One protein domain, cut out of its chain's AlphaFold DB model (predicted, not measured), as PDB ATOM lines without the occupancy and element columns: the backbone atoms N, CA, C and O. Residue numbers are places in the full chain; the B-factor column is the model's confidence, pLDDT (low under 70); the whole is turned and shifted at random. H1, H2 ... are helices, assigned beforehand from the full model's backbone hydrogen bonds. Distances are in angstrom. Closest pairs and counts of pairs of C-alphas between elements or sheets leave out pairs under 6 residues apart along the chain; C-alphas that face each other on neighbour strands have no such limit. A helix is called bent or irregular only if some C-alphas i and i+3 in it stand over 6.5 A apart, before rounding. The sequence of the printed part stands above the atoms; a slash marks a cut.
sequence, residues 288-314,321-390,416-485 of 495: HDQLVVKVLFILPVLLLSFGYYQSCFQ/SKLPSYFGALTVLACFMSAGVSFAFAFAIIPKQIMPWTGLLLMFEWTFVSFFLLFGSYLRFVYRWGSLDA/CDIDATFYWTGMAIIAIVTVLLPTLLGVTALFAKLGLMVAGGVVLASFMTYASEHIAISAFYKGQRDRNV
ATOM      1  N   HIS A 288     158.025 -73.341  -0.067       91.12
ATOM      2  CA  HIS A 288     159.330 -72.839   0.356       91.12
ATOM      3  C   HIS A 288     159.455 -72.850   1.885       91.12
ATOM      4  O   HIS A 288     160.380 -73.447   2.431       91.12
ATOM      5  N   ASP A 289     158.485 -72.266   2.589       92.12
ATOM      6  CA  ASP A 289     158.531 -72.193   4.051       92.12
ATOM      7  C   ASP A 289     158.410 -73.577   4.688       92.12
ATOM      8  O   ASP A 289     159.039 -73.840   5.705       92.12
ATOM      9  N   GLN A 290     157.661 -74.499   4.077       92.25
ATOM     10  CA  GLN A 290     157.611 -75.889   4.525       92.25
ATOM     11  C   GLN A 290     158.972 -76.580   4.417       92.25
ATOM     12  O   GLN A 290     159.337 -77.342   5.312       92.25
ATOM     13  N   LEU A 291     159.719 -76.334   3.338       93.06
ATOM     14  CA  LEU A 291     161.074 -76.856   3.196       93.06
ATOM     15  C   LEU A 291     161.991 -76.276   4.278       93.06
ATOM     16  O   LEU A 291     162.679 -77.040   4.953       93.06
ATOM     17  N   VAL A 292     161.941 -74.958   4.495       94.06
ATOM     18  CA  VAL A 292     162.711 -74.288   5.553       94.06
ATOM     19  C   VAL A 292     162.364 -74.870   6.923       94.06
ATOM     20  O   VAL A 292     163.262 -75.278   7.648       94.06
ATOM     21  N   VAL A 293     161.080 -75.002   7.259       94.19
ATOM     22  CA  VAL A 293     160.620 -75.591   8.527       94.19
ATOM     23  C   VAL A 293     161.150 -77.015   8.711       94.19
ATOM     24  O   VAL A 293     161.642 -77.344   9.787       94.19
ATOM     25  N   LYS A 294     161.105 -77.860   7.671       93.31
ATOM     26  CA  LYS A 294     161.663 -79.222   7.736       93.31
ATOM     27  C   LYS A 294     163.164 -79.203   8.023       93.31
ATOM     28  O   LYS A 294     163.623 -79.955   8.876       93.31
ATOM     29  N   VAL A 295     163.917 -78.334   7.346       93.56
ATOM     30  CA  VAL A 295     165.357 -78.164   7.596       93.56
ATOM     31  C   VAL A 295     165.603 -77.688   9.028       93.56
ATOM     32  O   VAL A 295     166.460 -78.247   9.709       93.56
ATOM     33  N   LEU A 296     164.828 -76.713   9.507       94.06
ATOM     34  CA  LEU A 296     164.970 -76.147  10.846       94.06
ATOM     35  C   LEU A 296     164.680 -77.148  11.970       94.06
ATOM     36  O   LEU A 296     165.288 -77.004  13.021       94.06
ATOM     37  N   PHE A 297     163.823 -78.152  11.760       92.75
ATOM     38  CA  PHE A 297     163.605 -79.235  12.731       92.75
ATOM     39  C   PHE A 297     164.675 -80.341  12.667       92.75
ATOM     40  O   PHE A 297     164.949 -81.006  13.660       92.75
ATOM     41  N   ILE A 298     165.286 -80.581  11.502       89.56
ATOM     42  CA  ILE A 298     166.299 -81.642  11.338       89.56
ATOM     43  C   ILE A 298     167.682 -81.163  11.799       89.56
ATOM     44  O   ILE A 298     168.449 -81.921  12.395       89.56
ATOM     45  N   LEU A 299     168.020 -79.907  11.512       88.44
ATOM     46  CA  LEU A 299     169.364 -79.371  11.709       88.44
ATOM     47  C   LEU A 299     169.832 -79.397  13.180       88.44
ATOM     48  O   LEU A 299     170.976 -79.793  13.399       88.44
ATOM     49  N   PRO A 300     169.006 -79.078  14.196       84.06
ATOM     50  CA  PRO A 300     169.406 -79.194  15.599       84.06
ATOM     51  C   PRO A 300     169.810 -80.613  16.004       84.06
ATOM     52  O   PRO A 300     170.818 -80.793  16.685       84.06
ATOM     53  N   VAL A 301     169.098 -81.633  15.517       80.56
ATOM     54  CA  VAL A 301     169.428 -83.049  15.764       80.56
ATOM     55  C   VAL A 301     170.809 -83.400  15.187       80.56
ATOM     56  O   VAL A 301     171.604 -84.104  15.817       80.56
ATOM     57  N   LEU A 302     171.141 -82.860  14.010       79.50
ATOM     58  CA  LEU A 302     172.459 -83.029  13.388       79.50
ATOM     59  C   LEU A 302     173.561 -82.256  14.132       79.50
ATOM     60  O   LEU A 302     174.658 -82.774  14.328       79.50
ATOM     61  N   LEU A 303     173.279 -81.034  14.585       76.31
ATOM     62  CA  LEU A 303     174.245 -80.207  15.315       76.31
ATOM     63  C   LEU A 303     174.587 -80.799  16.686       76.31
ATOM     64  O   LEU A 303     175.759 -80.824  17.062       76.31
ATOM     65  N   LEU A 304     173.594 -81.321  17.408       68.38
ATOM     66  CA  LEU A 304     173.808 -81.976  18.700       68.38
ATOM     67  C   LEU A 304     174.580 -83.298  18.546       68.38
ATOM     68  O   LEU A 304     175.472 -83.586  19.343       68.38
ATOM     69  N   SER A 305     174.319 -84.067  17.483       65.00
ATOM     70  CA  SER A 305     175.061 -85.309  17.203       65.00
ATOM     71  C   SER A 305     176.500 -85.070  16.721       65.00
ATOM     72  O   SER A 305     177.396 -85.836  17.077       65.00
ATOM     73  N   PHE A 306     176.767 -83.990  15.979       59.59
ATOM     74  CA  PHE A 306     178.125 -83.622  15.558       59.59
ATOM     75  C   PHE A 306     178.938 -82.953  16.681       59.59
ATOM     76  O   PHE A 306     180.128 -83.235  16.842       59.59
ATOM     77  N   GLY A 307     178.293 -82.132  17.521       55.34
ATOM     78  CA  GLY A 307     178.905 -81.528  18.710       55.34
ATOM     79  C   GLY A 307     179.431 -82.565  19.709       55.34
ATOM     80  O   GLY A 307     180.488 -82.355  20.310       55.34
ATOM     81  N   TYR A 308     178.764 -83.721  19.809       52.41
ATOM     82  CA  TYR A 308     179.237 -84.879  20.574       52.41
ATOM     83  C   TYR A 308     180.591 -85.413  20.070       52.41
ATOM     84  O   TYR A 308     181.463 -85.753  20.870       52.41
ATOM     85  N   TYR A 309     180.817 -85.417  18.752       45.72
ATOM     86  CA  TYR A 309     182.030 -85.970  18.139       45.72
ATOM     87  C   TYR A 309     183.249 -85.033  18.193       45.72
ATOM     88  O   TYR A 309     184.384 -85.504  18.254       45.72
ATOM     89  N   GLN A 310     183.057 -83.710  18.190       47.69
ATOM     90  CA  GLN A 310     184.150 -82.752  17.954       47.69
ATOM     91  C   GLN A 310     184.895 -82.267  19.217       47.69
ATOM     92  O   GLN A 310     185.693 -81.332  19.155       47.69
ATOM     93  N   SER A 311     184.719 -82.916  20.374       41.78
ATOM     94  CA  SER A 311     185.333 -82.492  21.651       41.78
ATOM     95  C   SER A 311     186.870 -82.655  21.758       41.78
ATOM     96  O   SER A 311     187.430 -82.482  22.840       41.78
ATOM     97  N   CYS A 312     187.592 -82.893  20.658       38.81
ATOM     98  CA  CYS A 312     189.056 -82.982  20.625       38.81
ATOM     99  C   CYS A 312     189.690 -81.843  19.806       38.81
ATOM    100  O   CYS A 312     190.099 -82.045  18.671       38.81
ATOM    101  N   PHE A 313     189.833 -80.654  20.396       35.56
ATOM    102  CA  PHE A 313     190.760 -79.630  19.889       35.56
ATOM    103  C   PHE A 313     191.568 -79.018  21.037       35.56
ATOM    104  O   PHE A 313     190.998 -78.415  21.951       35.56
ATOM    105  N   GLN A 314     192.890 -79.214  20.982       36.66
ATOM    106  CA  GLN A 314     193.915 -78.632  21.857       36.66
ATOM    107  C   GLN A 314     194.343 -77.254  21.336       36.66
ATOM    108  O   GLN A 314     194.502 -77.077  20.132       36.66
ATOM    109  N   SER A 321     195.868 -67.517  37.012       46.47
ATOM    110  CA  SER A 321     195.187 -66.719  38.052       46.47
ATOM    111  C   SER A 321     194.173 -67.536  38.859       46.47
ATOM    112  O   SER A 321     193.362 -68.277  38.311       46.47
ATOM    113  N   LYS A 322     194.164 -67.290  40.179       60.31
ATOM    114  CA  LYS A 322     193.005 -67.539  41.052       60.31
ATOM    115  C   LYS A 322     191.761 -66.900  40.428       60.31
ATOM    116  O   LYS A 322     191.888 -65.834  39.826       60.31
ATOM    117  N   LEU A 323     190.587 -67.508  40.618       66.50
ATOM    118  CA  LEU A 323     189.315 -67.003  40.090       66.50
ATOM    119  C   LEU A 323     189.192 -65.485  40.359       66.50
ATOM    120  O   LEU A 323     189.185 -65.088  41.529       66.50
ATOM    121  N   PRO A 324     189.168 -64.627  39.320       71.50
ATOM    122  CA  PRO A 324     189.107 -63.186  39.525       71.50
ATOM    123  C   PRO A 324     187.857 -62.797  40.316       71.50
ATOM    124  O   PRO A 324     186.796 -63.389  40.129       71.50
ATOM    125  N   SER A 325     187.937 -61.762  41.153       74.44
ATOM    126  CA  SER A 325     186.787 -61.293  41.950       74.44
ATOM    127  C   SER A 325     185.578 -60.875  41.098       74.44
ATOM    128  O   SER A 325     184.450 -60.894  41.574       74.44
ATOM    129  N   TYR A 326     185.801 -60.536  39.825       82.00
ATOM    130  CA  TYR A 326     184.776 -60.176  38.843       82.00
ATOM    131  C   TYR A 326     184.289 -61.356  37.977       82.00
ATOM    132  O   TYR A 326     183.508 -61.153  37.048       82.00
ATOM    133  N   PHE A 327     184.737 -62.587  38.244       85.00
ATOM    134  CA  PHE A 327     184.414 -63.761  37.426       85.00
ATOM    135  C   PHE A 327     182.909 -64.066  37.363       85.00
ATOM    136  O   PHE A 327     182.389 -64.368  36.285       85.00
ATOM    137  N   GLY A 328     182.205 -63.945  38.494       83.12
ATOM    138  CA  GLY A 328     180.749 -64.112  38.545       83.12
ATOM    139  C   GLY A 328     180.043 -63.117  37.621       83.12
ATOM    140  O   GLY A 328     179.272 -63.511  36.749       83.12
ATOM    141  N   ALA A 329     180.409 -61.834  37.702       86.38
ATOM    142  CA  ALA A 329     179.845 -60.786  36.849       86.38
ATOM    143  C   ALA A 329     180.113 -61.020  35.349       86.38
ATOM    144  O   ALA A 329     179.217 -60.841  34.524       86.38
ATOM    145  N   LEU A 330     181.324 -61.463  34.988       89.56
ATOM    146  CA  LEU A 330     181.669 -61.785  33.599       89.56
ATOM    147  C   LEU A 330     180.841 -62.962  33.063       89.56
ATOM    148  O   LEU A 330     180.375 -62.930  31.925       89.56
ATOM    149  N   THR A 331     180.625 -63.979  33.897       91.88
ATOM    150  CA  THR A 331     179.806 -65.149  33.563       91.88
ATOM    151  C   THR A 331     178.349 -64.774  33.338       91.88
ATOM    152  O   THR A 331     177.755 -65.192  32.344       91.88
ATOM    153  N   VAL A 332     177.785 -63.957  34.226       92.94
ATOM    154  CA  VAL A 332     176.415 -63.454  34.092       92.94
ATOM    155  C   VAL A 332     176.272 -62.672  32.783       92.94
ATOM    156  O   VAL A 332     175.353 -62.933  32.009       92.94
ATOM    157  N   LEU A 333     177.222 -61.784  32.470       94.81
ATOM    158  CA  LEU A 333     177.228 -61.045  31.206       94.81
ATOM    159  C   LEU A 333     177.282 -61.984  29.991       94.81
ATOM    160  O   LEU A 333     176.488 -61.833  29.063       94.81
ATOM    161  N   ALA A 334     178.178 -62.976  29.999       93.19
ATOM    162  CA  ALA A 334     178.287 -63.962  28.924       93.19
ATOM    163  C   ALA A 334     176.987 -64.767  28.739       93.19
ATOM    164  O   ALA A 334     176.580 -65.025  27.603       93.19
ATOM    165  N   CYS A 335     176.311 -65.116  29.837       95.62
ATOM    166  CA  CYS A 335     175.018 -65.797  29.830       95.62
ATOM    167  C   CYS A 335     173.934 -64.941  29.154       95.62
ATOM    168  O   CYS A 335     173.323 -65.380  28.177       95.62
ATOM    169  N   PHE A 336     173.741 -63.691  29.588       96.94
ATOM    170  CA  PHE A 336     172.727 -62.804  29.004       96.94
ATOM    171  C   PHE A 336     173.014 -62.444  27.543       96.94
ATOM    172  O   PHE A 336     172.088 -62.418  26.731       96.94
ATOM    173  N   MET A 337     174.282 -62.230  27.176       96.62
ATOM    174  CA  MET A 337     174.667 -62.013  25.777       96.62
ATOM    175  C   MET A 337     174.356 -63.241  24.918       96.62
ATOM    176  O   MET A 337     173.783 -63.105  23.838       96.62
ATOM    177  N   SER A 338     174.662 -64.445  25.416       96.31
ATOM    178  CA  SER A 338     174.332 -65.697  24.725       96.31
ATOM    179  C   SER A 338     172.822 -65.853  24.550       96.31
ATOM    180  O   SER A 338     172.371 -66.198  23.460       96.31
ATOM    181  N   ALA A 339     172.028 -65.558  25.583       96.06
ATOM    182  CA  ALA A 339     170.570 -65.637  25.524       96.06
ATOM    183  C   ALA A 339     169.979 -64.633  24.520       96.06
ATOM    184  O   ALA A 339     169.166 -65.010  23.675       96.06
ATOM    185  N   GLY A 340     170.433 -63.376  24.555       97.12
ATOM    186  CA  GLY A 340     169.978 -62.327  23.639       97.12
ATOM    187  C   GLY A 340     170.313 -62.627  22.176       97.12
ATOM    188  O   GLY A 340     169.442 -62.525  21.312       97.12
ATOM    189  N   VAL A 341     171.548 -63.063  21.899       97.94
ATOM    190  CA  VAL A 341     171.970 -63.473  20.548       97.94
ATOM    191  C   VAL A 341     171.165 -64.680  20.068       97.94
ATOM    192  O   VAL A 341     170.723 -64.693  18.924       97.94
ATOM    193  N   SER A 342     170.917 -65.660  20.939       97.31
ATOM    194  CA  SER A 342     170.157 -66.868  20.590       97.31
ATOM    195  C   SER A 342     168.702 -66.566  20.249       97.31
ATOM    196  O   SER A 342     168.192 -67.067  19.251       97.31
ATOM    197  N   PHE A 343     168.052 -65.700  21.031       96.44
ATOM    198  CA  PHE A 343     166.694 -65.240  20.752       96.44
ATOM    199  C   PHE A 343     166.622 -64.477  19.422       96.44
ATOM    200  O   PHE A 343     165.757 -64.751  18.590       96.44
ATOM    201  N   ALA A 344     167.549 -63.539  19.190       97.31
ATOM    202  CA  ALA A 344     167.594 -62.762  17.953       97.31
ATOM    203  C   ALA A 344     167.856 -63.648  16.725       97.31
ATOM    204  O   ALA A 344     167.218 -63.472  15.688       97.31
ATOM    205  N   PHE A 345     168.756 -64.625  16.859       97.12
ATOM    206  CA  PHE A 345     169.049 -65.605  15.820       97.12
ATOM    207  C   PHE A 345     167.829 -66.476  15.500       97.12
ATOM    208  O   PHE A 345     167.442 -66.562  14.337       97.12
ATOM    209  N   ALA A 346     167.172 -67.046  16.517       97.00
ATOM    210  CA  ALA A 346     165.959 -67.840  16.334       97.00
ATOM    211  C   ALA A 346     164.863 -67.032  15.619       97.00
ATOM    212  O   ALA A 346     164.296 -67.488  14.629       97.00
ATOM    213  N   PHE A 347     164.624 -65.791  16.044       95.88
ATOM    214  CA  PHE A 347     163.630 -64.928  15.406       95.88
ATOM    215  C   PHE A 347     163.969 -64.604  13.940       95.88
ATOM    216  O   PHE A 347     163.066 -64.471  13.117       95.88
ATOM    217  N   ALA A 348     165.255 -64.477  13.599       96.44
ATOM    218  CA  ALA A 348     165.699 -64.127  12.252       96.44
ATOM    219  C   ALA A 348     165.574 -65.281  11.242       96.44
ATOM    220  O   ALA A 348     165.290 -65.025  10.072       96.44
ATOM    221  N   ILE A 349     165.789 -66.530  11.670       96.19
ATOM    222  CA  ILE A 349     165.768 -67.694  10.766       96.19
ATOM    223  C   ILE A 349     164.363 -68.268  10.546       96.19
ATOM    224  O   ILE A 349     164.133 -68.959   9.555       96.19
ATOM    225  N   ILE A 350     163.424 -68.012  11.463       97.06
ATOM    226  CA  ILE A 350     162.069 -68.567  11.398       97.06
ATOM    227  C   ILE A 350     161.217 -67.743  10.418       97.06
ATOM    228  O   ILE A 350     161.021 -66.543  10.639       97.06
ATOM    229  N   PRO A 351     160.638 -68.355   9.366       96.00
ATOM    230  CA  PRO A 351     159.787 -67.623   8.437       96.00
ATOM    231  C   PRO A 351     158.553 -67.052   9.143       96.00
ATOM    232  O   PRO A 351     157.907 -67.719   9.952       96.00
ATOM    233  N   LYS A 352     158.196 -65.806   8.823       94.44
ATOM    234  CA  LYS A 352     157.148 -65.062   9.542       94.44
ATOM    235  C   LYS A 352     155.756 -65.671   9.387       94.44
ATOM    236  O   LYS A 352     154.989 -65.687  10.342       94.44
ATOM    237  N   GLN A 353     155.448 -66.186   8.198       95.19
ATOM    238  CA  GLN A 353     154.095 -66.585   7.804       95.19
ATOM    239  C   GLN A 353     153.789 -68.069   8.037       95.19
ATOM    240  O   GLN A 353     152.876 -68.615   7.425       95.19
ATOM    241  N   ILE A 354     154.512 -68.760   8.919       96.12
ATOM    242  CA  ILE A 354     154.191 -70.151   9.287       96.12
ATOM    243  C   ILE A 354     153.011 -70.225  10.267       96.12
ATOM    244  O   ILE A 354     152.436 -69.213  10.670       96.12
ATOM    245  N   MET A 355     152.598 -71.441  10.626       95.31
ATOM    246  CA  MET A 355     151.533 -71.633  11.614       95.31
ATOM    247  C   MET A 355     152.004 -71.179  13.009       95.31
ATOM    248  O   MET A 355     153.152 -71.466  13.364       95.31
ATOM    249  N   PRO A 356     151.137 -70.554  13.831       95.50
ATOM    250  CA  PRO A 356     151.509 -70.032  15.150       95.50
ATOM    251  C   PRO A 356     152.248 -71.019  16.059       95.50
ATOM    252  O   PRO A 356     153.288 -70.681  16.623       95.50
ATOM    253  N   TRP A 357     151.743 -72.252  16.167       94.75
ATOM    254  CA  TRP A 357     152.363 -73.309  16.972       94.75
ATOM    255  C   TRP A 357     153.711 -73.758  16.418       94.75
ATOM    256  O   TRP A 357     154.657 -73.924  17.179       94.75
ATOM    257  N   THR A 358     153.824 -73.912  15.097       95.81
ATOM    258  CA  THR A 358     155.089 -74.274  14.448       95.81
ATOM    259  C   THR A 358     156.158 -73.220  14.716       95.81
ATOM    260  O   THR A 358     157.273 -73.572  15.083       95.81
ATOM    261  N   GLY A 359     155.811 -71.935  14.592       96.75
ATOM    262  CA  GLY A 359     156.744 -70.850  14.885       96.75
ATOM    263  C   GLY A 359     157.141 -70.777  16.350       96.75
ATOM    264  O   GLY A 359     158.322 -70.632  16.637       96.75
ATOM    265  N   LEU A 360     156.199 -70.977  17.275       96.00
ATOM    266  CA  LEU A 360     156.507 -70.999  18.702       96.00
ATOM    267  C   LEU A 360     157.451 -72.155  19.079       96.00
ATOM    268  O   LEU A 360     158.395 -71.948  19.839       96.00
ATOM    269  N   LEU A 361     157.221 -73.355  18.539       96.06
ATOM    270  CA  LEU A 361     158.080 -74.517  18.787       96.06
ATOM    271  C   LEU A 361     159.493 -74.296  18.247       96.06
ATOM    272  O   LEU A 361     160.453 -74.457  18.997       96.06
ATOM    273  N   LEU A 362     159.614 -73.851  16.992       96.81
ATOM    274  CA  LEU A 362     160.908 -73.516  16.394       96.81
ATOM    275  C   LEU A 362     161.617 -72.401  17.169       96.81
ATOM    276  O   LEU A 362     162.836 -72.435  17.311       96.81
ATOM    277  N   MET A 363     160.864 -71.426  17.689       96.69
ATOM    278  CA  MET A 363     161.419 -70.335  18.484       96.69
ATOM    279  C   MET A 363     162.071 -70.861  19.757       96.69
ATOM    280  O   MET A 363     163.207 -70.488  20.051       96.69
ATOM    281  N   PHE A 364     161.391 -71.741  20.495       95.56
ATOM    282  CA  PHE A 364     161.980 -72.374  21.673       95.56
ATOM    283  C   PHE A 364     163.175 -73.246  21.302       95.56
ATOM    284  O   PHE A 364     164.246 -73.068  21.875       95.56
ATOM    285  N   GLU A 365     163.017 -74.136  20.323       94.69
ATOM    286  CA  GLU A 365     164.070 -75.051  19.881       94.69
ATOM    287  C   GLU A 365     165.354 -74.303  19.521       94.69
ATOM    288  O   GLU A 365     166.402 -74.555  20.110       94.69
ATOM    289  N   TRP A 366     165.276 -73.319  18.625       96.19
ATOM    290  CA  TRP A 366     166.457 -72.596  18.164       96.19
ATOM    291  C   TRP A 366     167.023 -71.626  19.192       96.19
ATOM    292  O   TRP A 366     168.243 -71.446  19.230       96.19
ATOM    293  N   THR A 367     166.183 -71.040  20.050       95.88
ATOM    294  CA  THR A 367     166.676 -70.219  21.163       95.88
ATOM    295  C   THR A 367     167.485 -71.082  22.122       95.88
ATOM    296  O   THR A 367     168.606 -70.717  22.464       95.88
ATOM    297  N   PHE A 368     166.969 -72.248  22.516       93.75
ATOM    298  CA  PHE A 368     167.668 -73.130  23.444       93.75
ATOM    299  C   PHE A 368     168.908 -73.761  22.813       93.75
ATOM    300  O   PHE A 368     169.979 -73.661  23.396       93.75
ATOM    301  N   VAL A 369     168.816 -74.324  21.606       92.69
ATOM    302  CA  VAL A 369     169.960 -74.943  20.910       92.69
ATOM    303  C   VAL A 369     171.100 -73.942  20.734       92.69
ATOM    304  O   VAL A 369     172.240 -74.234  21.092       92.69
ATOM    305  N   SER A 370     170.806 -72.733  20.252       93.75
ATOM    306  CA  SER A 370     171.833 -71.699  20.078       93.75
ATOM    307  C   SER A 370     172.402 -71.240  21.421       93.75
ATOM    308  O   SER A 370     173.612 -71.044  21.541       93.75
ATOM    309  N   PHE A 371     171.563 -71.143  22.458       94.44
ATOM    310  CA  PHE A 371     171.993 -70.754  23.798       94.44
ATOM    311  C   PHE A 371     172.911 -71.802  24.425       94.44
ATOM    312  O   PHE A 371     173.976 -71.450  24.931       94.44
ATOM    313  N   PHE A 372     172.557 -73.085  24.326       90.06
ATOM    314  CA  PHE A 372     173.390 -74.199  24.775       90.06
ATOM    315  C   PHE A 372     174.722 -74.235  24.023       90.06
ATOM    316  O   PHE A 372     175.770 -74.426  24.637       90.06
ATOM    317  N   LEU A 373     174.727 -73.985  22.711       89.50
ATOM    318  CA  LEU A 373     175.966 -73.926  21.936       89.50
ATOM    319  C   LEU A 373     176.853 -72.746  22.356       89.50
ATOM    320  O   LEU A 373     178.052 -72.943  22.563       89.50
ATOM    321  N   LEU A 374     176.296 -71.543  22.511       93.00
ATOM    322  CA  LEU A 374     177.049 -70.338  22.867       93.00
ATOM    323  C   LEU A 374     177.524 -70.373  24.325       93.00
ATOM    324  O   LEU A 374     178.731 -70.361  24.587       93.00
ATOM    325  N   PHE A 375     176.597 -70.486  25.278       93.94
ATOM    326  CA  PHE A 375     176.930 -70.485  26.700       93.94
ATOM    327  C   PHE A 375     177.636 -71.783  27.116       93.94
ATOM    328  O   PHE A 375     178.596 -71.743  27.879       93.94
ATOM    329  N   GLY A 376     177.279 -72.932  26.535       88.75
ATOM    330  CA  GLY A 376     178.023 -74.178  26.739       88.75
ATOM    331  C   GLY A 376     179.458 -74.113  26.206       88.75
ATOM    332  O   GLY A 376     180.368 -74.664  26.826       88.75
ATOM    333  N   SER A 377     179.719 -73.389  25.111       88.06
ATOM    334  CA  SER A 377     181.096 -73.135  24.654       88.06
ATOM    335  C   SER A 377     181.875 -72.242  25.619       88.06
ATOM    336  O   SER A 377     183.043 -72.529  25.891       88.06
ATOM    337  N   TYR A 378     181.230 -71.223  26.195       90.56
ATOM    338  CA  TYR A 378     181.811 -70.429  27.280       90.56
ATOM    339  C   TYR A 378     182.146 -71.299  28.504       90.56
ATOM    340  O   TYR A 378     183.268 -71.256  29.005       90.56
ATOM    341  N   LEU A 379     181.234 -72.172  28.938       88.31
ATOM    342  CA  LEU A 379     181.476 -73.087  30.058       88.31
ATOM    343  C   LEU A 379     182.602 -74.090  29.771       88.31
ATOM    344  O   LEU A 379     183.410 -74.374  30.653       88.31
ATOM    345  N   ARG A 380     182.721 -74.588  28.532       85.75
ATOM    346  CA  ARG A 380     183.864 -75.420  28.111       85.75
ATOM    347  C   ARG A 380     185.187 -74.661  28.189       85.75
ATOM    348  O   ARG A 380     186.195 -75.245  28.586       85.75
ATOM    349  N   PHE A 381     185.200 -73.381  27.820       87.00
ATOM    350  CA  PHE A 381     186.368 -72.518  27.992       87.00
ATOM    351  C   PHE A 381     186.728 -72.364  29.479       87.00
ATOM    352  O   PHE A 381     187.879 -72.597  29.847       87.00
ATOM    353  N   VAL A 382     185.746 -72.082  30.338       86.25
ATOM    354  CA  VAL A 382     185.924 -71.977  31.798       86.25
ATOM    355  C   VAL A 382     186.449 -73.282  32.411       86.25
ATOM    356  O   VAL A 382     187.387 -73.263  33.206       86.25
ATOM    357  N   TYR A 383     185.900 -74.429  32.011       83.81
ATOM    358  CA  TYR A 383     186.381 -75.745  32.436       83.81
ATOM    359  C   TYR A 383     187.855 -75.959  32.062       83.81
ATOM    360  O   TYR A 383     188.669 -76.379  32.888       83.81
ATOM    361  N   ARG A 384     188.234 -75.635  30.817       82.38
ATOM    362  CA  ARG A 384     189.628 -75.747  30.356       82.38
ATOM    363  C   ARG A 384     190.556 -74.795  31.101       82.38
ATOM    364  O   ARG A 384     191.672 -75.196  31.421       82.38
ATOM    365  N   TRP A 385     190.099 -73.581  31.404       82.06
ATOM    366  CA  TRP A 385     190.836 -72.641  32.247       82.06
ATOM    367  C   TRP A 385     191.134 -73.270  33.611       82.06
ATOM    368  O   TRP A 385     192.302 -73.374  33.979       82.06
ATOM    369  N   GLY A 386     190.126 -73.799  34.310       80.38
ATOM    370  CA  GLY A 386     190.342 -74.488  35.588       80.38
ATOM    371  C   GLY A 386     191.347 -75.641  35.482       80.38
ATOM    372  O   GLY A 386     192.253 -75.771  36.302       80.38
ATOM    373  N   SER A 387     191.267 -76.434  34.412       77.31
ATOM    374  CA  SER A 387     192.223 -77.516  34.151       77.31
ATOM    375  C   SER A 387     193.664 -77.033  33.929       77.31
ATOM    376  O   SER A 387     194.614 -77.726  34.295       77.31
ATOM    377  N   LEU A 388     193.869 -75.859  33.328       75.75
ATOM    378  CA  LEU A 388     195.201 -75.269  33.160       75.75
ATOM    379  C   LEU A 388     195.772 -74.744  34.482       75.75
ATOM    380  O   LEU A 388     196.968 -74.901  34.712       75.75
ATOM    381  N   ASP A 389     194.935 -74.190  35.356       70.25
ATOM    382  CA  ASP A 389     195.357 -73.651  36.655       70.25
ATOM    383  C   ASP A 389     195.871 -74.749  37.615       70.25
ATOM    384  O   ASP A 389     196.836 -74.547  38.354       70.25
ATOM    385  N   ALA A 390     195.326 -75.970  37.522       62.81
ATOM    386  CA  ALA A 390     195.783 -77.120  38.315       62.81
ATOM    387  C   ALA A 390     197.268 -77.504  38.094       62.81
ATOM    388  O   ALA A 390     197.885 -78.085  38.986       62.81
ATOM    389  N   CYS A 416     177.270 -88.050  35.839       47.53
ATOM    390  CA  CYS A 416     176.502 -87.111  35.029       47.53
ATOM    391  C   CYS A 416     176.138 -85.924  35.925       47.53
ATOM    392  O   CYS A 416     175.648 -86.112  37.033       47.53
ATOM    393  N   ASP A 417     176.412 -84.714  35.448       64.69
ATOM    394  CA  ASP A 417     176.300 -83.459  36.197       64.69
ATOM    395  C   ASP A 417     174.819 -83.127  36.490       64.69
ATOM    396  O   ASP A 417     174.144 -82.432  35.719       64.69
ATOM    397  N   ILE A 418     174.273 -83.717  37.560       71.94
ATOM    398  CA  ILE A 418     172.870 -83.559  37.984       71.94
ATOM    399  C   ILE A 418     172.558 -82.076  38.221       71.94
ATOM    400  O   ILE A 418     171.499 -81.599  37.810       71.94
ATOM    401  N   ASP A 419     173.507 -81.336  38.797       71.50
ATOM    402  CA  ASP A 419     173.361 -79.914  39.108       71.50
ATOM    403  C   ASP A 419     173.242 -79.071  37.835       71.50
ATOM    404  O   ASP A 419     172.304 -78.284  37.696       71.50
ATOM    405  N   ALA A 420     174.129 -79.267  36.853       78.50
ATOM    406  CA  ALA A 420     174.019 -78.565  35.575       78.50
ATOM    407  C   ALA A 420     172.681 -78.873  34.882       78.50
ATOM    408  O   ALA A 420     172.001 -77.964  34.406       78.50
ATOM    409  N   THR A 421     172.266 -80.142  34.884       82.88
ATOM    410  CA  THR A 421     170.987 -80.579  34.303       82.88
ATOM    411  C   THR A 421     169.800 -79.880  34.969       82.88
ATOM    412  O   THR A 421     168.898 -79.408  34.273       82.88
ATOM    413  N   PHE A 422     169.807 -79.752  36.298       88.12
ATOM    414  CA  PHE A 422     168.780 -79.035  37.055       88.12
ATOM    415  C   PHE A 422     168.687 -77.557  36.654       88.12
ATOM    416  O   PHE A 422     167.595 -77.043  36.408       88.12
ATOM    417  N   TYR A 423     169.820 -76.866  36.522       89.81
ATOM    418  CA  TYR A 423     169.808 -75.454  36.145       89.81
ATOM    419  C   TYR A 423     169.382 -75.225  34.689       89.81
ATOM    420  O   TYR A 423     168.605 -74.308  34.416       89.81
ATOM    421  N   TRP A 424     169.838 -76.057  33.749       88.88
ATOM    422  CA  TRP A 424     169.427 -75.959  32.345       88.88
ATOM    423  C   TRP A 424     167.930 -76.204  32.164       88.88
ATOM    424  O   TRP A 424     167.240 -75.406  31.525       88.88
ATOM    425  N   THR A 425     167.415 -77.272  32.776       90.31
ATOM    426  CA  THR A 425     165.982 -77.594  32.750       90.31
ATOM    427  C   THR A 425     165.156 -76.516  33.448       90.31
ATOM    428  O   THR A 425     164.130 -76.101  32.912       90.31
ATOM    429  N   GLY A 426     165.632 -75.978  34.575       93.06
ATOM    430  CA  GLY A 426     165.008 -74.851  35.268       93.06
ATOM    431  C   GLY A 426     164.884 -73.601  34.391       93.06
ATOM    432  O   GLY A 426     163.790 -73.046  34.274       93.06
ATOM    433  N   MET A 427     165.961 -73.194  33.705       93.25
ATOM    434  CA  MET A 427     165.929 -72.056  32.771       93.25
ATOM    435  C   MET A 427     164.910 -72.284  31.647       93.25
ATOM    436  O   MET A 427     164.119 -71.391  31.341       93.25
ATOM    437  N   ALA A 428     164.884 -73.489  31.068       93.62
ATOM    438  CA  ALA A 428     163.956 -73.829  29.995       93.62
ATOM    439  C   ALA A 428     162.488 -73.802  30.450       93.62
ATOM    440  O   ALA A 428     161.648 -73.185  29.791       93.62
ATOM    441  N   ILE A 429     162.178 -74.409  31.600       95.56
ATOM    442  CA  ILE A 429     160.819 -74.445  32.158       95.56
ATOM    443  C   ILE A 429     160.328 -73.030  32.460       95.56
ATOM    444  O   ILE A 429     159.231 -72.667  32.038       95.56
ATOM    445  N   ILE A 430     161.132 -72.209  33.145       96.12
ATOM    446  CA  ILE A 430     160.734 -70.839  33.497       96.12
ATOM    447  C   ILE A 430     160.503 -70.008  32.226       96.12
ATOM    448  O   ILE A 430     159.519 -69.268  32.157       96.12
ATOM    449  N   ALA A 431     161.345 -70.154  31.197       95.50
ATOM    450  CA  ALA A 431     161.167 -69.462  29.922       95.50
ATOM    451  C   ALA A 431     159.872 -69.878  29.198       95.50
ATOM    452  O   ALA A 431     159.116 -69.015  28.747       95.50
ATOM    453  N   ILE A 432     159.569 -71.179  29.135       95.12
ATOM    454  CA  ILE A 432     158.336 -71.694  28.519       95.12
ATOM    455  C   ILE A 432     157.101 -71.208  29.284       95.12
ATOM    456  O   ILE A 432     156.162 -70.682  28.681       95.12
ATOM    457  N   VAL A 433     157.114 -71.335  30.615       95.62
ATOM    458  CA  VAL A 433     156.023 -70.873  31.483       95.62
ATOM    459  C   VAL A 433     155.811 -69.374  31.304       95.62
ATOM    460  O   VAL A 433     154.679 -68.955  31.107       95.62
ATOM    461  N   THR A 434     156.872 -68.567  31.274       94.62
ATOM    462  CA  THR A 434     156.779 -67.108  31.097       94.62
ATOM    463  C   THR A 434     155.985 -66.716  29.848       94.62
ATOM    464  O   THR A 434     155.162 -65.802  29.901       94.62
ATOM    465  N   VAL A 435     156.196 -67.413  28.727       93.69
ATOM    466  CA  VAL A 435     155.513 -67.110  27.459       93.69
ATOM    467  C   VAL A 435     154.088 -67.670  27.417       93.69
ATOM    468  O   VAL A 435     153.184 -67.008  26.906       93.69
ATOM    469  N   LEU A 436     153.867 -68.879  27.941       93.56
ATOM    470  CA  LEU A 436     152.580 -69.576  27.829       93.56
ATOM    471  C   LEU A 436     151.578 -69.210  28.931       93.56
ATOM    472  O   LEU A 436     150.370 -69.258  28.693       93.56
ATOM    473  N   LEU A 437     152.053 -68.814  30.115       93.75
ATOM    474  CA  LEU A 437     151.225 -68.565  31.295       93.75
ATOM    475  C   LEU A 437     150.087 -67.558  31.055       93.75
ATOM    476  O   LEU A 437     148.963 -67.874  31.442       93.75
ATOM    477  N   PRO A 438     150.283 -66.403  30.382       92.38
ATOM    478  CA  PRO A 438     149.174 -65.483  30.124       92.38
ATOM    479  C   PRO A 438     148.045 -66.126  29.312       92.38
ATOM    480  O   PRO A 438     146.869 -65.869  29.565       92.38
ATOM    481  N   THR A 439     148.402 -66.980  28.352       88.56
ATOM    482  CA  THR A 439     147.438 -67.691  27.507       88.56
ATOM    483  C   THR A 439     146.723 -68.785  28.297       88.56
ATOM    484  O   THR A 439     145.505 -68.898  28.196       88.56
ATOM    485  N   LEU A 440     147.452 -69.536  29.132       90.44
ATOM    486  CA  LEU A 440     146.888 -70.572  30.008       90.44
ATOM    487  C   LEU A 440     145.920 -69.999  31.052       90.44
ATOM    488  O   LEU A 440     144.900 -70.613  31.344       90.44
ATOM    489  N   LEU A 441     146.205 -68.802  31.572       92.38
ATOM    490  CA  LEU A 441     145.331 -68.081  32.503       92.38
ATOM    491  C   LEU A 441     144.158 -67.366  31.810       92.38
ATOM    492  O   LEU A 441     143.358 -66.713  32.476       92.38
ATOM    493  N   GLY A 442     144.052 -67.441  30.479       89.06
ATOM    494  CA  GLY A 442     142.980 -66.795  29.724       89.06
ATOM    495  C   GLY A 442     143.055 -65.263  29.700       89.06
ATOM    496  O   GLY A 442     142.058 -64.611  29.386       89.06
ATOM    497  N   VAL A 443     144.216 -64.665  29.998       90.00
ATOM    498  CA  VAL A 443     144.396 -63.206  29.990       90.00
ATOM    499  C   VAL A 443     144.212 -62.691  28.564       90.00
ATOM    500  O   VAL A 443     144.923 -63.098  27.647       90.00
ATOM    501  N   THR A 444     143.250 -61.793  28.350       84.50
ATOM    502  CA  THR A 444     142.932 -61.253  27.016       84.50
ATOM    503  C   THR A 444     143.558 -59.890  26.752       84.50
ATOM    504  O   THR A 444     144.012 -59.647  25.635       84.50
ATOM    505  N   ALA A 445     143.652 -59.044  27.779       88.81
ATOM    506  CA  ALA A 445     144.194 -57.696  27.669       88.81
ATOM    507  C   ALA A 445     145.704 -57.711  27.371       88.81
ATOM    508  O   ALA A 445     146.486 -58.314  28.110       88.81
ATOM    509  N   LEU A 446     146.127 -56.996  26.322       88.12
ATOM    510  CA  LEU A 446     147.523 -56.970  25.861       88.12
ATOM    511  C   LEU A 446     148.503 -56.536  26.941       88.12
ATOM    512  O   LEU A 446     149.494 -57.215  27.177       88.12
ATOM    513  N   PHE A 447     148.226 -55.413  27.600       89.75
ATOM    514  CA  PHE A 447     149.133 -54.868  28.606       89.75
ATOM    515  C   PHE A 447     149.237 -55.776  29.834       89.75
ATOM    516  O   PHE A 447     150.320 -55.906  30.395       89.75
ATOM    517  N   ALA A 448     148.157 -56.476  30.200       91.50
ATOM    518  CA  ALA A 448     148.195 -57.481  31.258       91.50
ATOM    519  C   ALA A 448     149.033 -58.704  30.846       91.50
ATOM    520  O   ALA A 448     149.854 -59.170  31.633       91.50
ATOM    521  N   LYS A 449     148.892 -59.185  29.599       91.50
ATOM    522  CA  LYS A 449     149.747 -60.256  29.062       91.50
ATOM    523  C   LYS A 449     151.220 -59.861  29.082       91.50
ATOM    524  O   LYS A 449     152.035 -60.599  29.622       91.50
ATOM    525  N   LEU A 450     151.550 -58.695  28.521       92.06
ATOM    526  CA  LEU A 450     152.920 -58.187  28.481       92.06
ATOM    527  C   LEU A 450     153.474 -57.984  29.892       92.06
ATOM    528  O   LEU A 450     154.605 -58.375  30.150       92.06
ATOM    529  N   GLY A 451     152.673 -57.458  30.822       94.25
ATOM    530  CA  GLY A 451     153.056 -57.323  32.226       94.25
ATOM    531  C   GLY A 451     153.408 -58.663  32.872       94.25
ATOM    532  O   GLY A 451     154.440 -58.773  33.530       94.25
ATOM    533  N   LEU A 452     152.609 -59.708  32.628       94.94
ATOM    534  CA  LEU A 452     152.886 -61.049  33.145       94.94
ATOM    535  C   LEU A 452     154.129 -61.681  32.496       94.94
ATOM    536  O   LEU A 452     154.926 -62.306  33.193       94.94
ATOM    537  N   MET A 453     154.336 -61.474  31.192       94.94
ATOM    538  CA  MET A 453     155.552 -61.914  30.495       94.94
ATOM    539  C   MET A 453     156.797 -61.187  31.016       94.94
ATOM    540  O   MET A 453     157.836 -61.814  31.196       94.94
ATOM    541  N   VAL A 454     156.705 -59.885  31.306       96.00
ATOM    542  CA  VAL A 454     157.798 -59.113  31.920       96.00
ATOM    543  C   VAL A 454     158.095 -59.635  33.324       96.00
ATOM    544  O   VAL A 454     159.258 -59.866  33.643       96.00
ATOM    545  N   ALA A 455     157.070 -59.889  34.142       96.50
ATOM    546  CA  ALA A 455     157.248 -60.457  35.478       96.50
ATOM    547  C   ALA A 455     157.932 -61.835  35.429       96.50
ATOM    548  O   ALA A 455     158.910 -62.060  36.141       96.50
ATOM    549  N   GLY A 456     157.483 -62.730  34.543       96.06
ATOM    550  CA  GLY A 456     158.146 -64.017  34.317       96.06
ATOM    551  C   GLY A 456     159.575 -63.862  33.786       96.06
ATOM    552  O   GLY A 456     160.479 -64.558  34.239       96.06
ATOM    553  N   GLY A 457     159.817 -62.880  32.913       95.69
ATOM    554  CA  GLY A 457     161.149 -62.538  32.411       95.69
ATOM    555  C   GLY A 457     162.107 -62.070  33.509       95.69
ATOM    556  O   GLY A 457     163.276 -62.445  33.494       95.69
ATOM    557  N   VAL A 458     161.622 -61.319  34.504       96.44
ATOM    558  CA  VAL A 458     162.410 -60.940  35.691       96.44
ATOM    559  C   VAL A 458     162.747 -62.168  36.539       96.44
ATOM    560  O   VAL A 458     163.890 -62.316  36.965       96.44
ATOM    561  N   VAL A 459     161.790 -63.080  36.748       97.25
ATOM    562  CA  VAL A 459     162.042 -64.347  37.461       97.25
ATOM    563  C   VAL A 459     163.090 -65.184  36.725       97.25
ATOM    564  O   VAL A 459     164.034 -65.673  37.348       97.25
ATOM    565  N   LEU A 460     162.968 -65.295  35.399       96.88
ATOM    566  CA  LEU A 460     163.942 -65.974  34.553       96.88
ATOM    567  C   LEU A 460     165.325 -65.331  34.671       96.88
ATOM    568  O   LEU A 460     166.295 -66.040  34.901       96.88
ATOM    569  N   ALA A 461     165.423 -64.005  34.567       95.94
ATOM    570  CA  ALA A 461     166.689 -63.283  34.661       95.94
ATOM    571  C   ALA A 461     167.377 -63.492  36.022       95.94
ATOM    572  O   ALA A 461     168.582 -63.749  36.075       95.94
ATOM    573  N   SER A 462     166.619 -63.453  37.121       96.00
ATOM    574  CA  SER A 462     167.137 -63.744  38.463       96.00
ATOM    575  C   SER A 462     167.658 -65.178  38.570       96.00
ATOM    576  O   SER A 462     168.770 -65.398  39.052       96.00
ATOM    577  N   PHE A 463     166.896 -66.154  38.066       96.31
ATOM    578  CA  PHE A 463     167.318 -67.554  38.055       96.31
ATOM    579  C   PHE A 463     168.553 -67.773  37.173       96.31
ATOM    580  O   PHE A 463     169.496 -68.426  37.606       96.31
ATOM    581  N   MET A 464     168.596 -67.184  35.975       95.19
ATOM    582  CA  MET A 464     169.740 -67.250  35.057       95.19
ATOM    583  C   MET A 464     171.004 -66.643  35.666       95.19
ATOM    584  O   MET A 464     172.087 -67.194  35.485       95.19
ATOM    585  N   THR A 465     170.877 -65.536  36.403       93.50
ATOM    586  CA  THR A 465     172.004 -64.902  37.106       93.50
ATOM    587  C   THR A 465     172.634 -65.894  38.080       93.50
ATOM    588  O   THR A 465     173.811 -66.220  37.948       93.50
ATOM    589  N   TYR A 466     171.820 -66.458  38.975       92.31
ATOM    590  CA  TYR A 466     172.260 -67.447  39.957       92.31
ATOM    591  C   TYR A 466     172.807 -68.727  39.303       92.31
ATOM    592  O   TYR A 466     173.908 -69.179  39.614       92.31
ATOM    593  N   ALA A 467     172.057 -69.294  38.357       92.12
ATOM    594  CA  ALA A 467     172.406 -70.526  37.662       92.12
ATOM    595  C   ALA A 467     173.724 -70.401  36.886       92.12
ATOM    596  O   ALA A 467     174.580 -71.277  36.976       92.12
ATOM    597  N   SER A 468     173.905 -69.311  36.135       92.81
ATOM    598  CA  SER A 468     175.099 -69.117  35.308       92.81
ATOM    599  C   SER A 468     176.374 -69.070  36.145       92.81
ATOM    600  O   SER A 468     177.341 -69.755  35.808       92.81
ATOM    601  N   GLU A 469     176.359 -68.336  37.260       90.12
ATOM    602  CA  GLU A 469     177.481 -68.256  38.193       90.12
ATOM    603  C   GLU A 469     177.798 -69.626  38.806       90.12
ATOM    604  O   GLU A 469     178.941 -70.083  38.731       90.12
ATOM    605  N   HIS A 470     176.784 -70.327  39.325       87.25
ATOM    606  CA  HIS A 470     176.954 -71.654  39.920       87.25
ATOM    607  C   HIS A 470     177.525 -72.678  38.935       87.25
ATOM    608  O   HIS A 470     178.485 -73.384  39.262       87.25
ATOM    609  N   ILE A 471     176.983 -72.746  37.716       88.50
ATOM    610  CA  ILE A 471     177.446 -73.693  36.697       88.50
ATOM    611  C   ILE A 471     178.874 -73.356  36.251       88.50
ATOM    612  O   ILE A 471     179.683 -74.265  36.088       88.50
ATOM    613  N   ALA A 472     179.223 -72.077  36.076       88.00
ATOM    614  CA  ALA A 472     180.572 -71.692  35.661       88.00
ATOM    615  C   ALA A 472     181.620 -71.959  36.747       88.00
ATOM    616  O   ALA A 472     182.693 -72.481  36.447       88.00
ATOM    617  N   ILE A 473     181.306 -71.657  38.009       84.75
ATOM    618  CA  ILE A 473     182.176 -71.986  39.145       84.75
ATOM    619  C   ILE A 473     182.358 -73.505  39.241       84.75
ATOM    620  O   ILE A 473     183.489 -73.984  39.356       84.75
ATOM    621  N   SER A 474     181.266 -74.271  39.135       83.44
ATOM    622  CA  SER A 474     181.319 -75.735  39.118       83.44
ATOM    623  C   SER A 474     182.196 -76.246  37.971       83.44
ATOM    624  O   SER A 474     183.100 -77.048  38.202       83.44
ATOM    625  N   ALA A 475     182.023 -75.713  36.755       84.38
ATOM    626  CA  ALA A 475     182.822 -76.066  35.584       84.38
ATOM    627  C   ALA A 475     184.322 -75.792  35.793       84.38
ATOM    628  O   ALA A 475     185.146 -76.651  35.476       84.38
ATOM    629  N   PHE A 476     184.686 -74.643  36.370       85.06
ATOM    630  CA  PHE A 476     186.076 -74.301  36.686       85.06
ATOM    631  C   PHE A 476     186.700 -75.306  37.669       85.06
ATOM    632  O   PHE A 476     187.745 -75.899  37.384       85.06
ATOM    633  N   TYR A 477     186.039 -75.566  38.802       81.38
ATOM    634  CA  TYR A 477     186.545 -76.501  39.812       81.38
ATOM    635  C   TYR A 477     186.534 -77.958  39.343       81.38
ATOM    636  O   TYR A 477     187.390 -78.745  39.751       81.38
ATOM    637  N   LYS A 478     185.583 -78.341  38.487       78.44
ATOM    638  CA  LYS A 478     185.568 -79.654  37.832       78.44
ATOM    639  C   LYS A 478     186.795 -79.819  36.937       78.44
ATOM    640  O   LYS A 478     187.494 -80.818  37.053       78.44
ATOM    641  N   GLY A 479     187.142 -78.790  36.158       77.81
ATOM    642  CA  GLY A 479     188.371 -78.761  35.363       77.81
ATOM    643  C   GLY A 479     189.642 -78.935  36.198       77.81
ATOM    644  O   GLY A 479     190.535 -79.687  35.799       77.81
ATOM    645  N   GLN A 480     189.710 -78.293  37.371       76.62
ATOM    646  CA  GLN A 480     190.814 -78.485  38.322       76.62
ATOM    647  C   GLN A 480     190.871 -79.922  38.872       76.62
ATOM    648  O   GLN A 480     191.951 -80.511  38.942       76.62
ATOM    649  N   ARG A 481     189.724 -80.501  39.257       73.81
ATOM    650  CA  ARG A 481     189.630 -81.860  39.827       73.81
ATOM    651  C   ARG A 481     189.982 -82.954  38.818       73.81
ATOM    652  O   ARG A 481     190.801 -83.816  39.133       73.81
ATOM    653  N   ASP A 482     189.420 -82.899  37.614       71.69
ATOM    654  CA  ASP A 482     189.538 -83.964  36.607       71.69
ATOM    655  C   ASP A 482     190.969 -84.138  36.075       71.69
ATOM    656  O   ASP A 482     191.327 -85.210  35.591       71.69
ATOM    657  N   ARG A 483     191.827 -83.115  36.193       64.06
ATOM    658  CA  ARG A 483     193.250 -83.223  35.830       64.06
ATOM    659  C   ARG A 483     194.113 -83.852  36.927       64.06
ATOM    660  O   ARG A 483     195.126 -84.472  36.610       64.06
ATOM    661  N   ASN A 484     193.717 -83.714  38.192       54.53
ATOM    662  CA  ASN A 484     194.437 -84.281  39.338       54.53
ATOM    663  C   ASN A 484     194.190 -85.791  39.502       54.53
ATOM    664  O   ASN A 484     194.972 -86.477  40.157       54.53
ATOM    665  N   VAL A 485     193.132 -86.326  38.885       54.53
ATOM    666  CA  VAL A 485     192.821 -87.759  38.859       54.53
ATOM    667  C   VAL A 485     193.306 -88.347  37.531       54.53
ATOM    668  O   VAL A 485     192.837 -87.974  36.461       54.53
TER     669      VAL A 485
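AT A GLANCE: This is residues 288 to 314, 321 to 390 and 416 to 485 of the 495 residues of a protein of Oryza rufipogon (UniProt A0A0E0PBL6). An elongated, slab-like body of long helices is built on H5 and H3, which run the same way and make a narrow V, meeting near their later ends. H4 packs alongside H5, H2 lies over one face of the V from H5 to H3, and H1 lies along the side of H3 away from H5, with few contacts. The printed part has 167 residues with five named helices, H1 to H5 in order along the chain, and no named strand; its class is all helix. It is only just compact, close to loose, with a radius of gyration of the C-alphas of 18.2 A, and spans 56 by 36 by 24 A.

HOW THE PARTS SIT: Start from H5, residues 446 to 484, the longest helix. It touches H3, residues 356 to 390, at a shallow tilt of 29 degrees, the same way; look at H5 residues 471 to 484 and H3 residues 379 to 390, where the closest C-alphas, of Gly 479 and Ser 387, are 4.2 A apart. H4, residues 418 to 440, forms a helical hairpin with H5: the tilt is shallow at 7 degrees, opposite ways, and the closest C-alphas, of Thr 434 and Gly 456, are 4.7 A apart. H3, H4 and H5 form an up and down bundle, each running against the one before it, though H3 and H4 are close but not clearly touching, with Phe 368 and Ala 428 closest at 7.6 A between C-alphas. H2, residues 327 to 349, forms a helical hairpin with H3 at a shallow tilt of 31 degrees, the C-alphas of Ser 342 and Thr 367 closest at 4.9 A. With residues 328 to 335 alone H2 touches H5 at a steep tilt of 55 degrees, Gly 328 and Glu 469 having the closest C-alphas, 5.3 A apart. H1, residues 288 to 309, touches H3 with residues 296 to 300 alone, the C-alphas of Pro 300 and Val 369 closest at 6.8 A; it is apart from H4 and H5. In H2 and H3 every O i to N i+4 pair is within hydrogen-bond range; H1 has 15 of 18, H4 17 of 19 and H5 33 of 35.

IN THESE COORDINATES: Find C-alpha 446 at (147.523, -56.970, 25.861); from there H5 runs 55.9 A to C-alpha 484 at (194.437, -84.281, 39.338). H3 runs 50.5 A, H2 32.8 A, H1 31.7 A and H4 30.1 A. H1 begins at C-alpha 288, (159.330, -72.839, 0.356), and has a kink of 28 degrees near residue 299. H4 has a kink of 37 degrees near residue 434 and is irregular, with C-alphas 435 and 438 7.1 A apart.

THE WHOLE: The two C-alphas farthest apart, of Ala 445 and Val 485, are 58.3 A apart. Residues 315 to 320 are not printed, a gap of 20.1 A between C-alphas 314 and 321, and so are residues 391 to 415, a gap of 22.0 A between C-alphas 390 and 416. Of the links that are printed whole, H4 to H5 is tight and H2 to H3 is short. The mean pLDDT of the printed part is 86.0; look for values under 70 at residues 304 to 314, 321 to 323, 390, 416 to 417 and 483 to 485.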